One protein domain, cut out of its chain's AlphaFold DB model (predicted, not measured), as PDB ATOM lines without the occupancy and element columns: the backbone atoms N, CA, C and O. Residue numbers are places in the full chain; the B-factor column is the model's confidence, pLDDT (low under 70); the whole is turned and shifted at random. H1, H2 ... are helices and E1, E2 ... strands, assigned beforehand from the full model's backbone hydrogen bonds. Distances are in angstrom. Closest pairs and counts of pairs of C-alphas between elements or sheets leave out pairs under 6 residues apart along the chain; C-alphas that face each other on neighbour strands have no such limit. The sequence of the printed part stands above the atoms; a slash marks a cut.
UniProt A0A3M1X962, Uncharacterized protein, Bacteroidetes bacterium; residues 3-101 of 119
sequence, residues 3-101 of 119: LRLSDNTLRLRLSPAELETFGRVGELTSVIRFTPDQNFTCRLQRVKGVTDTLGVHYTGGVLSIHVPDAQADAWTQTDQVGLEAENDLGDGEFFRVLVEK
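What this domain is: This is residues 3 to 101 of the 119 residues of an uncharacterized protein of Bacteroidetes bacterium (UniProt A0A3M1X962). What shape do these atoms make? Two four-stranded sheets, E1 E2 E8 E7 and E3 E4 E6 E5, stand partly face to face as a sandwich with their strands crossed, and the helices H1 and H2, side by side, pack on both sheets at one end. The chain passes from one sheet to the other through these helices, H1 between E2 and E3 and H2 between E6 and E7. What is it built of, and how large is it? The printed part has 99 residues with two named helices and eight named strands, in the order E1 E2 H1 E3 E4 E5 E6 H2 E7 E8. Both sheets are mixed, in the orders E1 E2 E8 E7 and E3 E4 E6 E5, and the class is mixed, helices and strands. It is compact, with a radius of gyration of the C-alphas of 13.8 A and spans of 38 by 37 by 24 A.

Where its parts are: Where does the first half run? E1, residues 3 to 6, begins with C-alpha 3 at (-37.087, -0.636, -22.055), and E2 is residues 9 to 14. H1, residues 16 to 25, is 14.1 A long and begins with C-alpha 16 at (-32.608, -4.815, -8.055). E3, residues 27 to 33, measures 19.7 A, and E4, residues 39 to 47, measures 23.8 A. Where does the second half run? E5 is residues 55 to 59, E6, residues 62 to 68, measures 18.7 A, and H2, residues 69 to 77, is 12.0 A long. E7, residues 82 to 90, measures 25.5 A, and E8, residues 93 to 101, measures 26.7 A and ends with C-alpha 101 at (-34.439, -9.066, -13.477).

How they stand to each other: How is the sheet with E1 joined? E1 and E2 form an antiparallel hairpin, with N 4 and O 11 2.8 A apart. E2 and E8 are parallel, with N 12 and O 98 2.8 A apart. E8 and E7 form an antiparallel hairpin, with N 87 and O 95 2.8 A apart. How is the sheet with E3 joined? E3 and E4 form an antiparallel hairpin, with N 30 and O 42 2.8 A apart. E4 and E6 are parallel, with N 65 and O 43 2.8 A apart. E6 and E5 form an antiparallel hairpin, with N 57 and O 64 2.9 A apart. How do the sheets meet? They form a sandwich, two sheets face to face, whose facing parts are 11.4 A centre to centre, with the strands of the one at 69 degrees to those of the other. The closest C-alphas of E5 and E7 are those of Gly 55 and Ala 85, 7.8 A apart. Where are the helices? H1 and H2 are on one face of the sheet E1 E2 E8 E7 and on one face of the sheet E3 E4 E6 E5, in each case two layers, helices on one face of a sheet; they touch, the closest C-alphas being those of Gly 23 and Thr 76 at 6.0 A, and run opposite ways at a steep tilt of 36 degrees, only just steep. H1 is over E3 and stands up from that sheet at 48 degrees, while the closest C-alphas of E4 and H2 are those of Arg 46 and Asp 69, 5.6 A apart. Every O i to N i+4 pair is within hydrogen-bond range in H1 and H2.

The domain as a whole: How far does it reach? The two C-alphas farthest apart are those of Pro 36 and Asp 79, at 41.1 A. Are there cuts or long links? The printed part has no cut and no long link; E4 to E5, with 7 residues between them, is short but not tight. Where is confidence low? The mean pLDDT of the printed part is 93.2, and residues 50 to 51 are under 70.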
ATOM      1  N   LEU A   3     -36.219  -0.196 -20.966       94.62
ATOM      2  CA  LEU A   3     -37.087  -0.636 -22.055       94.62
ATOM      3  C   LEU A   3     -36.262  -0.850 -23.324       94.62
ATOM      4  O   LEU A   3     -35.502   0.034 -23.718       94.62
ATOM      5  N   ARG A   4     -36.435  -1.993 -23.983       94.62
ATOM      6  CA  ARG A   4     -35.897  -2.267 -25.315       94.62
ATOM      7  C   ARG A   4     -37.023  -2.735 -26.227       94.62
ATOM      8  O   ARG A   4     -37.788  -3.622 -25.866       94.62
ATOM      9  N   LEU A   5     -37.077  -2.137 -27.408       92.56
ATOM     10  CA  LEU A   5     -37.964  -2.506 -28.506       92.56
ATOM     11  C   LEU A   5     -37.093  -3.080 -29.625       92.56
ATOM     12  O   LEU A   5     -36.041  -2.516 -29.942       92.56
ATOM     13  N   SER A   6     -37.455  -4.235 -30.168       93.31
ATOM     14  CA  SER A   6     -36.754  -4.866 -31.292       93.31
ATOM     15  C   SER A   6     -37.763  -5.712 -32.061       93.31
ATOM     16  O   SER A   6     -38.312  -6.649 -31.489       93.31
ATOM     17  N   ASP A   7     -38.035  -5.358 -33.317       90.06
ATOM     18  CA  ASP A   7     -39.115  -5.949 -34.119       90.06
ATOM     19  C   ASP A   7     -40.451  -5.938 -33.344       90.06
ATOM     20  O   ASP A   7     -40.775  -4.944 -32.690       90.06
ATOM     21  N   ASN A   8     -41.187  -7.053 -33.333       92.31
ATOM     22  CA  ASN A   8     -42.393  -7.245 -32.516       92.31
ATOM     23  C   ASN A   8     -42.075  -7.773 -31.106       92.31
ATOM     24  O   ASN A   8     -42.854  -8.525 -30.525       92.31
ATOM     25  N   THR A   9     -40.915  -7.413 -30.546       94.62
ATOM     26  CA  THR A   9     -40.498  -7.815 -29.196       94.62
ATOM     27  C   THR A   9     -40.272  -6.613 -28.286       94.62
ATOM     28  O   THR A   9     -39.461  -5.721 -28.555       94.62
ATOM     29  N   LEU A  10     -40.945  -6.644 -27.140       95.00
ATOM     30  CA  LEU A  10     -40.765  -5.752 -26.010       95.00
ATOM     31  C   LEU A  10     -39.958  -6.453 -24.922       95.00
ATOM     32  O   LEU A  10     -40.335  -7.517 -24.445       95.00
ATOM     33  N   ARG A  11     -38.879  -5.827 -24.461       96.12
ATOM     34  CA  ARG A  11     -38.090  -6.325 -23.334       96.12
ATOM     35  C   ARG A  11     -37.957  -5.256 -22.266       96.12
ATOM     36  O   ARG A  11     -37.452  -4.163 -22.527       96.12
ATOM     37  N   LEU A  12     -38.375  -5.591 -21.057       96.56
ATOM     38  CA  LEU A  12     -38.282  -4.757 -19.873       96.56
ATOM     39  C   LEU A  12     -37.306  -5.401 -18.892       96.56
ATOM     40  O   LEU A  12     -37.483  -6.551 -18.510       96.56
ATOM     41  N   ARG A  13     -36.285  -4.660 -18.463       96.19
ATOM     42  CA  ARG A  13     -35.382  -5.098 -17.393       96.19
ATOM     43  C   ARG A  13     -35.509  -4.201 -16.174       96.19
ATOM     44  O   ARG A  13     -35.472  -2.973 -16.307       96.19
ATOM     45  N   LEU A  14     -35.644  -4.817 -15.005       96.56
ATOM     46  CA  LEU A  14     -35.746  -4.140 -13.715       96.56
ATOM     47  C   LEU A  14     -34.423  -4.241 -12.969       96.56
ATOM     48  O   LEU A  14     -33.915  -5.341 -12.769       96.56
ATOM     49  N   SER A  15     -33.896  -3.114 -12.500       95.44
ATOM     50  CA  SER A  15     -32.788  -3.140 -11.539       95.44
ATOM     51  C   SER A  15     -33.207  -3.821 -10.222       95.44
ATOM     52  O   SER A  15     -34.405  -3.928  -9.948       95.44
ATOM     53  N   PRO A  16     -32.264  -4.244  -9.360       93.56
ATOM     54  CA  PRO A  16     -32.608  -4.815  -8.055       93.56
ATOM     55  C   PRO A  16     -33.535  -3.918  -7.214       93.56
ATOM     56  O   PRO A  16     -34.548  -4.391  -6.710       93.56
ATOM     57  N   ALA A  17     -33.263  -2.611  -7.152       94.69
ATOM     58  CA  ALA A  17     -34.099  -1.657  -6.414       94.69
ATOM     59  C   ALA A  17     -35.507  -1.497  -7.022       94.69
ATOM     60  O   ALA A  17     -36.497  -1.290  -6.316       94.69
ATOM     61  N   GLU A  18     -35.616  -1.598  -8.350       96.56
ATOM     62  CA  GLU A  18     -36.904  -1.584  -9.047       96.56
ATOM     63  C   GLU A  18     -37.690  -2.863  -8.776       96.56
ATOM     64  O   GLU A  18     -38.885  -2.786  -8.513       96.56
ATOM     65  N   LEU A  19     -37.029  -4.022  -8.778       95.94
ATOM     66  CA  LEU A  19     -37.651  -5.301  -8.450       95.94
ATOM     67  C   LEU A  19     -38.205  -5.309  -7.019       95.94
ATOM     68  O   LEU A  19     -39.345  -5.716  -6.811       95.94
ATOM     69  N   GLU A  20     -37.438  -4.807  -6.048       95.06
ATOM     70  CA  GLU A  20     -37.895  -4.645  -4.660       95.06
ATOM     71  C   GLU A  20     -39.102  -3.705  -4.569       95.06
ATOM     72  O   GLU A  20     -40.098  -4.003  -3.902       95.06
ATOM     73  N   THR A  21     -39.046  -2.575  -5.279       96.69
ATOM     74  CA  THR A  21     -40.157  -1.619  -5.336       96.69
ATOM     75  C   THR A  21     -41.396  -2.257  -5.955       96.69
ATOM     76  O   THR A  21     -42.483  -2.123  -5.399       96.69
ATOM     77  N   PHE A  22     -41.246  -3.000  -7.051       97.38
ATOM     78  CA  PHE A  22     -42.341  -3.712  -7.700       97.38
ATOM     79  C   PHE A  22     -42.943  -4.791  -6.795       97.38
ATOM     80  O   PHE A  22     -44.162  -4.893  -6.708       97.38
ATOM     81  N   GLY A  23     -42.119  -5.555  -6.073       95.12
ATOM     82  CA  GLY A  23     -42.597  -6.555  -5.116       95.12
ATOM     83  C   GLY A  23     -43.397  -5.946  -3.960       95.12
ATOM     84  O   GLY A  23     -44.399  -6.517  -3.541       95.12
ATOM     85  N   ARG A  24     -42.994  -4.768  -3.464       95.25
ATOM     86  CA  ARG A  24     -43.645  -4.104  -2.320       95.25
ATOM     87  C   ARG A  24     -44.855  -3.250  -2.702       95.25
ATOM     88  O   ARG A  24     -45.836  -3.218  -1.967       95.25
ATOM     89  N   VAL A  25     -44.749  -2.481  -3.784       96.12
ATOM     90  CA  VAL A  25     -45.754  -1.487  -4.210       96.12
ATOM     91  C   VAL A  25     -46.701  -2.066  -5.260       96.12
ATOM     92  O   VAL A  25     -47.838  -1.623  -5.367       96.12
ATOM     93  N   GLY A  26     -46.246  -3.059  -6.025       96.31
ATOM     94  CA  GLY A  26     -47.008  -3.668  -7.112       96.31
ATOM     95  C   GLY A  26     -46.985  -2.880  -8.417       96.31
ATOM     96  O   GLY A  26     -47.649  -3.279  -9.367       96.31
ATOM     97  N   GLU A  27     -46.234  -1.781  -8.500       96.88
ATOM     98  CA  GLU A  27     -46.205  -0.933  -9.689       96.88
ATOM     99  C   GLU A  27     -44.860  -0.231  -9.883       96.88
ATOM    100  O   GLU A  27     -44.223   0.213  -8.926       96.88
ATOM    101  N   LEU A  28     -44.469  -0.082 -11.148       97.88
ATOM    102  CA  LEU A  28     -43.409   0.803 -11.606       97.88
ATOM    103  C   LEU A  28     -43.868   1.583 -12.836       97.88
ATOM    104  O   LEU A  28     -44.457   1.016 -13.754       97.88
ATOM    105  N   THR A  29     -43.499   2.861 -12.898       97.50
ATOM    106  CA  THR A  29     -43.817   3.738 -14.029       97.50
ATOM    107  C   THR A  29     -42.561   4.463 -14.505       97.50
ATOM    108  O   THR A  29     -41.779   4.969 -13.704       97.50
ATOM    109  N   SER A  30     -42.360   4.511 -15.823       96.06
ATOM    110  CA  SER A  30     -41.307   5.280 -16.489       96.06
ATOM    111  C   SER A  30     -41.935   6.182 -17.542       96.06
ATOM    112  O   SER A  30     -42.756   5.722 -18.332       96.06
ATOM    113  N   VAL A  31     -41.544   7.454 -17.560       96.25
ATOM    114  CA  VAL A  31     -42.106   8.466 -18.461       96.25
ATOM    115  C   VAL A  31     -40.985   9.095 -19.273       96.25
ATOM    116  O   VAL A  31     -40.030   9.633 -18.714       96.25
ATOM    117  N   ILE A  32     -41.131   9.068 -20.593       95.00
ATOM    118  CA  ILE A  32     -40.297   9.804 -21.540       95.00
ATOM    119  C   ILE A  32     -41.126  10.991 -22.020       95.00
ATOM    120  O   ILE A  32     -42.202  10.805 -22.583       95.00
ATOM    121  N   ARG A  33     -40.651  12.214 -21.786       95.56
ATOM    122  CA  ARG A  33     -41.302  13.434 -22.288       95.56
ATOM    123  C   ARG A  33     -40.575  13.898 -23.543       95.56
ATOM    124  O   ARG A  33     -39.353  14.022 -23.512       95.56
ATOM    125  N   PHE A  34     -41.321  14.159 -24.611       93.94
ATOM    126  CA  PHE A  34     -40.782  14.672 -25.874       93.94
ATOM    127  C   PHE A  34     -41.003  16.181 -25.988       93.94
ATOM    128  O   PHE A  34     -40.085  16.927 -26.316       93.94
ATOM    129  N   THR A  35     -42.211  16.628 -25.649       95.94
ATOM    130  CA  THR A  35     -42.639  18.033 -25.606       95.94
ATOM    131  C   THR A  35     -43.492  18.253 -24.345       95.94
ATOM    132  O   THR A  35     -43.762  17.291 -23.618       95.94
ATOM    133  N   PRO A  36     -43.929  19.489 -24.031       93.81
ATOM    134  CA  PRO A  36     -44.810  19.737 -22.886       93.81
ATOM    135  C   PRO A  36     -46.129  18.944 -22.914       93.81
ATOM    136  O   PRO A  36     -46.665  18.618 -21.858       93.81
ATOM    137  N   ASP A  37     -46.632  18.624 -24.104       94.25
ATOM    138  CA  ASP A  37     -47.903  17.943 -24.363       94.25
ATOM    139  C   ASP A  37     -47.749  16.482 -24.828       94.25
ATOM    140  O   ASP A  37     -48.723  15.732 -24.815       94.25
ATOM    141  N   GLN A  38     -46.536  16.041 -25.181       94.75
ATOM    142  CA  GLN A  38     -46.278  14.684 -25.668       94.75
ATOM    143  C   GLN A  38     -45.367  13.900 -24.729       94.75
ATOM    144  O   GLN A  38     -44.217  14.268 -24.463       94.75
ATOM    145  N   ASN A  39     -45.871  12.759 -24.267       96.38
ATOM    146  CA  ASN A  39     -45.105  11.806 -23.484       96.38
ATOM    147  C   ASN A  39     -45.440  10.366 -23.872       96.38
ATOM    148  O   ASN A  39     -46.530  10.065 -24.351       96.38
ATOM    149  N   PHE A  40     -44.471   9.493 -23.637       96.19
ATOM    150  CA  PHE A  40     -44.640   8.053 -23.642       96.19
ATOM    151  C   PHE A  40     -44.487   7.551 -22.211       96.19
ATOM    152  O   PHE A  40     -43.504   7.868 -21.536       96.19
ATOM    153  N   THR A  41     -45.440   6.744 -21.762       97.25
ATOM    154  CA  THR A  41     -45.421   6.140 -20.432       97.25
ATOM    155  C   THR A  41     -45.361   4.627 -20.560       97.25
ATOM    156  O   THR A  41     -46.186   4.025 -21.237       97.25
ATOM    157  N   CYS A  42     -44.409   4.003 -19.877       97.31
ATOM    158  CA  CYS A  42     -44.352   2.558 -19.695       97.31
ATOM    159  C   CYS A  42     -44.644   2.235 -18.229       97.31
ATOM    160  O   CYS A  42     -43.948   2.728 -17.337       97.31
ATOM    161  N   ARG A  43     -45.670   1.421 -17.990       97.88
ATOM    162  CA  ARG A  43     -46.130   1.004 -16.665       97.88
ATOM    163  C   ARG A  43     -46.062  -0.511 -16.561       97.88
ATOM    164  O   ARG A  43     -46.647  -1.210 -17.378       97.88
ATOM    165  N   LEU A  44     -45.381  -1.012 -15.541       97.88
ATOM    166  CA  LEU A  44     -45.459  -2.404 -15.117       97.88
ATOM    167  C   LEU A  44     -46.305  -2.440 -13.850       97.88
ATOM    168  O   LEU A  44     -45.946  -1.791 -12.871       97.88
ATOM    169  N   GLN A  45     -47.412  -3.173 -13.856       97.06
ATOM    170  CA  GLN A  45     -48.311  -3.235 -12.707       97.06
ATOM    171  C   GLN A  45     -48.789  -4.655 -12.443       97.06
ATOM    172  O   GLN A  45     -49.034  -5.436 -13.364       97.06
ATOM    173  N   ARG A  46     -48.944  -4.964 -11.160       95.50
ATOM    174  CA  ARG A  46     -49.651  -6.146 -10.703       95.50
ATOM    175  C   ARG A  46     -51.147  -5.978 -10.942       95.50
ATOM    176  O   ARG A  46     -51.689  -4.891 -10.739       95.50
ATOM    177  N   VAL A  47     -51.816  -7.046 -11.354       93.12
ATOM    178  CA  VAL A  47     -53.270  -7.058 -11.529       93.12
ATOM    179  C   VAL A  47     -53.901  -8.228 -10.781       93.12
ATOM    180  O   VAL A  47     -53.392  -9.349 -10.786       93.12
ATOM    181  N   LYS A  48     -55.050  -7.954 -10.159       85.94
ATOM    182  CA  LYS A  48     -55.906  -8.968  -9.539       85.94
ATOM    183  C   LYS A  48     -56.805  -9.582 -10.606       85.94
ATOM    184  O   LYS A  48     -57.536  -8.854 -11.273       85.94
ATOM    185  N   GLY A  49     -56.786 -10.903 -10.748       72.12
ATOM    186  CA  GLY A  49     -57.622 -11.603 -11.722       72.12
ATOM    187  C   GLY A  49     -57.236 -13.069 -11.902       72.12
ATOM    188  O   GLY A  49     -56.272 -13.535 -11.307       72.12
ATOM    189  N   VAL A  50     -58.011 -13.778 -12.728       60.25
ATOM    190  CA  VAL A  50     -57.853 -15.216 -13.051       60.25
ATOM    191  C   VAL A  50     -56.949 -15.425 -14.278       60.25
ATOM    192  O   VAL A  50     -56.870 -16.514 -14.827       60.25
ATOM    193  N   THR A  51     -56.314 -14.370 -14.791       69.38
ATOM    194  CA  THR A  51     -55.443 -14.500 -15.962       69.38
ATOM    195  C   THR A  51     -54.099 -15.049 -15.509       69.38
ATOM    196  O   THR A  51     -53.454 -14.421 -14.676       69.38
ATOM    197  N   ASP A  52     -53.651 -16.165 -16.073       74.75
ATOM    198  CA  ASP A  52     -52.362 -16.774 -15.707       74.75
ATOM    199  C   ASP A  52     -51.175 -16.221 -16.519       74.75
ATOM    200  O   ASP A  52     -50.034 -16.642 -16.332       74.75
ATOM    201  N   THR A  53     -51.430 -15.283 -17.437       83.75
ATOM    202  CA  THR A  53     -50.442 -14.786 -18.401       83.75
ATOM    203  C   THR A  53     -50.211 -13.281 -18.299       83.75
ATOM    204  O   THR A  53     -51.051 -12.519 -17.813       83.75
ATOM    205  N   LEU A  54     -49.046 -12.846 -18.788       90.88
ATOM    206  CA  LEU A  54     -48.698 -11.435 -18.911       90.88
ATOM    207  C   LEU A  54     -49.619 -10.747 -19.931       90.88
ATOM    208  O   LEU A  54     -49.713 -11.183 -21.077       90.88
ATOM    209  N   GLY A  55     -50.242  -9.639 -19.537       90.75
ATOM    210  CA  GLY A  55     -51.046  -8.805 -20.434       90.75
ATOM    211  C   GLY A  55     -50.266  -7.591 -20.923       90.75
ATOM    212  O   GLY A  55     -49.515  -6.989 -20.154       90.75
ATOM    213  N   VAL A  56     -50.462  -7.187 -22.180       91.75
ATOM    214  CA  VAL A  56     -49.906  -5.934 -22.713       91.75
ATOM    215  C   VAL A  56     -51.017  -5.097 -23.323       91.75
ATOM    216  O   VAL A  56     -51.778  -5.562 -24.165       91.75
ATOM    217  N   HIS A  57     -51.098  -3.840 -22.898       92.38
ATOM    218  CA  HIS A  57     -52.102  -2.891 -23.359       92.38
ATOM    219  C   HIS A  57     -51.436  -1.577 -23.742       92.38
ATOM    220  O   HIS A  57     -50.599  -1.067 -23.000       92.38
ATOM    221  N   TYR A  58     -51.835  -0.997 -24.869       92.69
ATOM    222  CA  TYR A  58     -51.373   0.321 -25.286       92.69
ATOM    223  C   TYR A  58     -52.563   1.228 -25.585       92.69
ATOM    224  O   TYR A  58     -53.377   0.932 -26.456       92.69
ATOM    225  N   THR A  59     -52.679   2.330 -24.847       94.50
ATOM    226  CA  THR A  59     -53.731   3.327 -25.065       94.50
ATOM    227  C   THR A  59     -53.252   4.710 -24.643       94.50
ATOM    228  O   THR A  59     -52.587   4.853 -23.619       94.50
ATOM    229  N   GLY A  60     -53.544   5.734 -25.449       92.75
ATOM    230  CA  GLY A  60     -53.253   7.131 -25.107       92.75
ATOM    231  C   GLY A  60     -51.785   7.433 -24.768       92.75
ATOM    232  O   GLY A  60     -51.530   8.251 -23.893       92.75
ATOM    233  N   GLY A  61     -50.821   6.751 -25.400       93.62
ATOM    234  CA  GLY A  61     -49.389   6.924 -25.105       93.62
ATOM    235  C   GLY A  61     -48.891   6.156 -23.874       93.62
ATOM    236  O   GLY A  61     -47.728   6.298 -23.492       93.62
ATOM    237  N   VAL A  62     -49.743   5.326 -23.263       96.75
ATOM    238  CA  VAL A  62     -49.413   4.499 -22.100       96.75
ATOM    239  C   VAL A  62     -49.340   3.031 -22.508       96.75
ATOM    240  O   VAL A  62     -50.353   2.417 -22.838       96.75
ATOM    241  N   LEU A  63     -48.140   2.462 -22.445       95.81
ATOM    242  CA  LEU A  63     -47.876   1.032 -22.542       95.81
ATOM    243  C   LEU A  63     -47.935   0.415 -21.142       95.81
ATOM    244  O   LEU A  63     -47.074   0.686 -20.308       95.81
ATOM    245  N   SER A  64     -48.945  -0.408 -20.883       96.12
ATOM    246  CA  SER A  64     -49.142  -1.108 -19.615       96.12
ATOM    247  C   SER A  64     -48.849  -2.596 -19.771       96.12
ATOM    248  O   SER A  64     -49.468  -3.266 -20.594       96.12
ATOM    249  N   ILE A  65     -47.932  -3.107 -18.952       95.88
ATOM    250  CA  ILE A  65     -47.648  -4.527 -18.788       95.88
ATOM    251  C   ILE A  65     -48.301  -4.977 -17.483       95.88
ATOM    252  O   ILE A  65     -47.986  -4.461 -16.407       95.88
ATOM    253  N   HIS A  66     -49.237  -5.909 -17.591       95.81
ATOM    254  CA  HIS A  66     -49.998  -6.463 -16.482       95.81
ATOM    255  C   HIS A  66     -49.406  -7.806 -16.077       95.81
ATOM    256  O   HIS A  66     -49.340  -8.727 -16.890       95.81
ATOM    257  N   VAL A  67     -48.986  -7.910 -14.819       95.94
ATOM    258  CA  VAL A  67     -48.483  -9.152 -14.231       95.94
ATOM    259  C   VAL A  67     -49.522  -9.669 -13.237       95.94
ATOM    260  O   VAL A  67     -49.836  -8.953 -12.285       95.94
ATOM    261  N   PRO A  68     -50.073 -10.876 -13.412       95.31
ATOM    262  CA  PRO A  68     -50.957 -11.480 -12.418       95.31
ATOM    263  C   PRO A  68     -50.283 -11.575 -11.044       95.31
ATOM    264  O   PRO A  68     -49.101 -11.911 -10.971       95.31
ATOM    265  N   ASP A  69     -51.018 -11.317  -9.955       93.56
ATOM    266  CA  ASP A  69     -50.459 -11.302  -8.587       93.56
ATOM    267  C   ASP A  69     -49.653 -12.572  -8.257       93.56
ATOM    268  O   ASP A  69     -48.508 -12.481  -7.813       93.56
ATOM    269  N   ALA A  70     -50.201 -13.753  -8.561       91.75
ATOM    270  CA  ALA A  70     -49.532 -15.030  -8.302       91.75
ATOM    271  C   ALA A  70     -48.204 -15.165  -9.069       91.75
ATOM    272  O   ALA A  70     -47.202 -15.627  -8.522       91.75
ATOM    273  N   GLN A  71     -48.179 -14.717 -10.328       93.81
ATOM    274  CA  GLN A  71     -46.977 -14.737 -11.156       93.81
ATOM    275  C   GLN A  71     -45.960 -13.691 -10.682       93.81
ATOM    276  O   GLN A  71     -44.759 -13.953 -10.684       93.81
ATOM    277  N   ALA A  72     -46.425 -12.524 -10.230       94.69
ATOM    278  CA  ALA A  72     -45.571 -11.483  -9.680       94.69
ATOM    279  C   ALA A  72     -44.910 -11.927  -8.368       94.69
ATOM    280  O   ALA A  72     -43.726 -11.655  -8.164       94.69
ATOM    281  N   ASP A  73     -45.636 -12.620  -7.490       93.75
ATOM    282  CA  ASP A  73     -45.085 -13.173  -6.249       93.75
ATOM    283  C   ASP A  73     -44.052 -14.259  -6.542       93.75
ATOM    284  O   ASP A  73     -42.905 -14.138  -6.108       93.75
ATOM    285  N   ALA A  74     -44.407 -15.247  -7.370       93.38
ATOM    286  CA  ALA A  74     -43.482 -16.300  -7.779       93.38
ATOM    287  C   ALA A  74     -42.214 -15.718  -8.421       93.38
ATOM    288  O   ALA A  74     -41.097 -16.076  -8.048       93.38
ATOM    289  N   TRP A  75     -42.358 -14.759  -9.333       95.12
ATOM    290  CA  TRP A  75     -41.216 -14.142  -9.996       95.12
ATOM    291  C   TRP A  75     -40.355 -13.314  -9.047       95.12
ATOM    292  O   TRP A  75     -39.133 -13.429  -9.086       95.12
ATOM    293  N   THR A  76     -40.942 -12.490  -8.177       94.44
ATOM    294  CA  THR A  76     -40.159 -11.610  -7.289       94.44
ATOM    295  C   THR A  76     -39.474 -12.360  -6.145       94.44
ATOM    296  O   THR A  76     -38.420 -11.912  -5.700       94.44
ATOM    297  N   GLN A  77     -40.014 -13.503  -5.710       93.12
ATOM    298  CA  GLN A  77     -39.530 -14.242  -4.535       93.12
ATOM    299  C   GLN A  77     -38.643 -15.455  -4.854       93.12
ATOM    300  O   GLN A  77     -38.067 -16.041  -3.940       93.12
ATOM    301  N   THR A  78     -38.517 -15.846  -6.123       93.06
ATOM    302  CA  THR A  78     -37.710 -17.010  -6.539       93.06
ATOM    303  C   THR A  78     -36.487 -16.604  -7.360       93.06
ATOM    304  O   THR A  78     -36.316 -15.440  -7.722       93.06
ATOM    305  N   ASP A  79     -35.653 -17.578  -7.730       91.31
ATOM    306  CA  ASP A  79     -34.540 -17.384  -8.669       91.31
ATOM    307  C   ASP A  79     -34.992 -17.259 -10.138       91.31
ATOM    308  O   ASP A  79     -34.158 -17.149 -11.040       91.31
ATOM    309  N   GLN A  80     -36.304 -17.238 -10.412       93.75
ATOM    310  CA  GLN A  80     -36.824 -17.012 -11.756       93.75
ATOM    311  C   GLN A  80     -36.323 -15.665 -12.299       93.75
ATOM    312  O   GLN A  80     -36.535 -14.608 -11.697       93.75
ATOM    313  N   VAL A  81     -35.643 -15.701 -13.447       94.62
ATOM    314  CA  VAL A  81     -34.979 -14.523 -14.028       94.62
ATOM    315  C   VAL A  81     -35.972 -13.616 -14.747       94.62
ATOM    316  O   VAL A  81     -35.852 -12.395 -14.668       94.62
ATOM    317  N   GLY A  82     -36.984 -14.181 -15.403       95.06
ATOM    318  CA  GLY A  82     -37.940 -13.405 -16.177       95.06
ATOM    319  C   GLY A  82     -39.292 -14.073 -16.374       95.06
ATOM    320  O   GLY A  82     -39.489 -15.245 -16.050       95.06
ATOM    321  N   LEU A  83     -40.205 -13.270 -16.898       95.50
ATOM    322  CA  LEU A  83     -41.539 -13.613 -17.357       95.50
ATOM    323  C   LEU A  83     -41.604 -13.365 -18.858       95.50
ATOM    324  O   LEU A  83     -41.031 -12.385 -19.340       95.50
ATOM    325  N   GLU A  84     -42.341 -14.203 -19.572       95.00
ATOM    326  CA  GLU A  84     -42.580 -14.025 -20.998       95.00
ATOM    327  C   GLU A  84     -44.039 -14.294 -21.357       95.00
ATOM    328  O   GLU A  84     -44.727 -15.068 -20.688       95.00
ATOM    329  N   ALA A  85     -44.506 -13.623 -22.405       93.19
ATOM    330  CA  ALA A  85     -45.765 -13.930 -23.062       93.19
ATOM    331  C   ALA A  85     -45.678 -13.599 -24.552       93.19
ATOM    332  O   ALA A  85     -44.969 -12.675 -24.966       93.19
ATOM    333  N   GLU A  86     -46.449 -14.334 -25.341       92.50
ATOM    334  CA  GLU A  86     -46.673 -14.068 -26.756       92.50
ATOM    335  C   GLU A  86     -48.151 -13.745 -26.961       92.50
ATOM    336  O   GLU A  86     -49.026 -14.432 -26.435       92.50
ATOM    337  N   ASN A  87     -48.424 -12.683 -27.709       87.69
ATOM    338  CA  ASN A  87     -49.767 -12.293 -28.110       87.69
ATOM    339  C   ASN A  87     -49.872 -12.503 -29.617       87.69
ATOM    340  O   ASN A  87     -49.087 -11.926 -30.370       87.69
ATOM    341  N   ASP A  88     -50.817 -13.334 -30.036       89.69
ATOM    342  CA  ASP A  88     -51.135 -13.542 -31.447       89.69
ATOM    343  C   ASP A  88     -51.734 -12.251 -32.027       89.69
ATOM    344  O   ASP A  88     -52.676 -11.684 -31.462       89.69
ATOM    345  N   LEU A  89     -51.145 -11.760 -33.116       88.44
ATOM    346  CA  LEU A  89     -51.599 -10.568 -33.833       88.44
ATOM    347  C   LEU A  89     -52.479 -10.914 -35.046       88.44
ATOM    348  O   LEU A  89     -53.036 -10.007 -35.665       88.44
ATOM    349  N   GLY A  90     -52.633 -12.200 -35.364       90.69
ATOM    350  CA  GLY A  90     -53.196 -12.693 -36.615       90.69
ATOM    351  C   GLY A  90     -52.119 -12.964 -37.669       90.69
ATOM    352  O   GLY A  90     -50.964 -12.573 -37.527       90.69
ATOM    353  N   ASP A  91     -52.502 -13.678 -38.731       89.81
ATOM    354  CA  ASP A  91     -51.670 -13.930 -39.921       89.81
ATOM    355  C   ASP A  91     -50.282 -14.557 -39.650       89.81
ATOM    356  O   ASP A  91     -49.362 -14.462 -40.462       89.81
ATOM    357  N   GLY A  92     -50.139 -15.262 -38.521       89.56
ATOM    358  CA  GLY A  92     -48.885 -15.895 -38.103       89.56
ATOM    359  C   GLY A  92     -47.873 -14.929 -37.481       89.56
ATOM    360  O   GLY A  92     -46.724 -15.317 -37.256       89.56
ATOM    361  N   GLU A  93     -48.278 -13.690 -37.195       91.62
ATOM    362  CA  GLU A  93     -47.470 -12.701 -36.493       91.62
ATOM    363  C   GLU A  93     -47.721 -12.739 -34.982       91.62
ATOM    364  O   GLU A  93     -48.842 -12.901 -34.504       91.62
ATOM    365  N   PHE A  94     -46.652 -12.532 -34.213       92.06
ATOM    366  CA  PHE A  94     -46.704 -12.543 -32.756       92.06
ATOM    367  C   PHE A  94     -46.022 -11.311 -32.183       92.06
ATOM    368  O   PHE A  94     -44.937 -10.919 -32.621       92.06
ATOM    369  N   PHE A  95     -46.630 -10.749 -31.144       92.06
ATOM    370  CA  PHE A  95     -45.998  -9.772 -30.277       92.06
ATOM    371  C   PHE A  95     -45.464 -10.448 -29.017       92.06
ATOM    372  O   PHE A  95     -46.218 -11.033 -28.237       92.06
ATOM    373  N   ARG A  96     -44.158 -10.336 -28.793       95.19
ATOM    374  CA  ARG A  96     -43.455 -10.941 -27.659       95.19
ATOM    375  C   ARG A  96     -43.181  -9.903 -26.588       95.19
ATOM    376  O   ARG A  96     -42.688  -8.817 -26.882       95.19
ATOM    377  N   VAL A  97     -43.417 -10.254 -25.331       95.31
ATOM    378  CA  VAL A  97     -43.024  -9.442 -24.177       95.31
ATOM    379  C   VAL A  97     -42.168 -10.259 -23.226       95.31
ATOM    380  O   VAL A  97     -42.506 -11.387 -22.892       95.31
ATOM    381  N   LEU A  98     -41.058  -9.671 -22.781       96.50
ATOM    382  CA  LEU A  98     -40.165 -10.227 -21.775       96.50
ATOM    383  C   LEU A  98     -40.002  -9.218 -20.641       96.50
ATOM    384  O   LEU A  98     -39.657  -8.060 -20.885       96.50
ATOM    385  N   VAL A  99     -40.197  -9.656 -19.402       97.19
ATOM    386  CA  VAL A  99     -39.929  -8.867 -18.195       97.19
ATOM    387  C   VAL A  99     -38.887  -9.600 -17.372       97.19
ATOM    388  O   VAL A  99     -39.115 -10.723 -16.949       97.19
ATOM    389  N   GLU A 100     -37.735  -8.987 -17.138       97.25
ATOM    390  CA  GLU A 100     -36.582  -9.661 -16.546       97.25
ATOM    391  C   GLU A 100     -35.978  -8.878 -15.387       97.25
ATOM    392  O   GLU A 100     -36.009  -7.645 -15.334       97.25
ATOM    393  N   LYS A 101     -35.341  -9.614 -14.481       96.06
ATOM    394  CA  LYS A 101     -34.439  -9.066 -13.477       96.06
ATOM    395  C   LYS A 101     -33.126  -8.694 -14.163       96.06
ATOM    396  O   LYS A 101     -32.495  -9.531 -14.806       96.06
TER     397      LYS A 101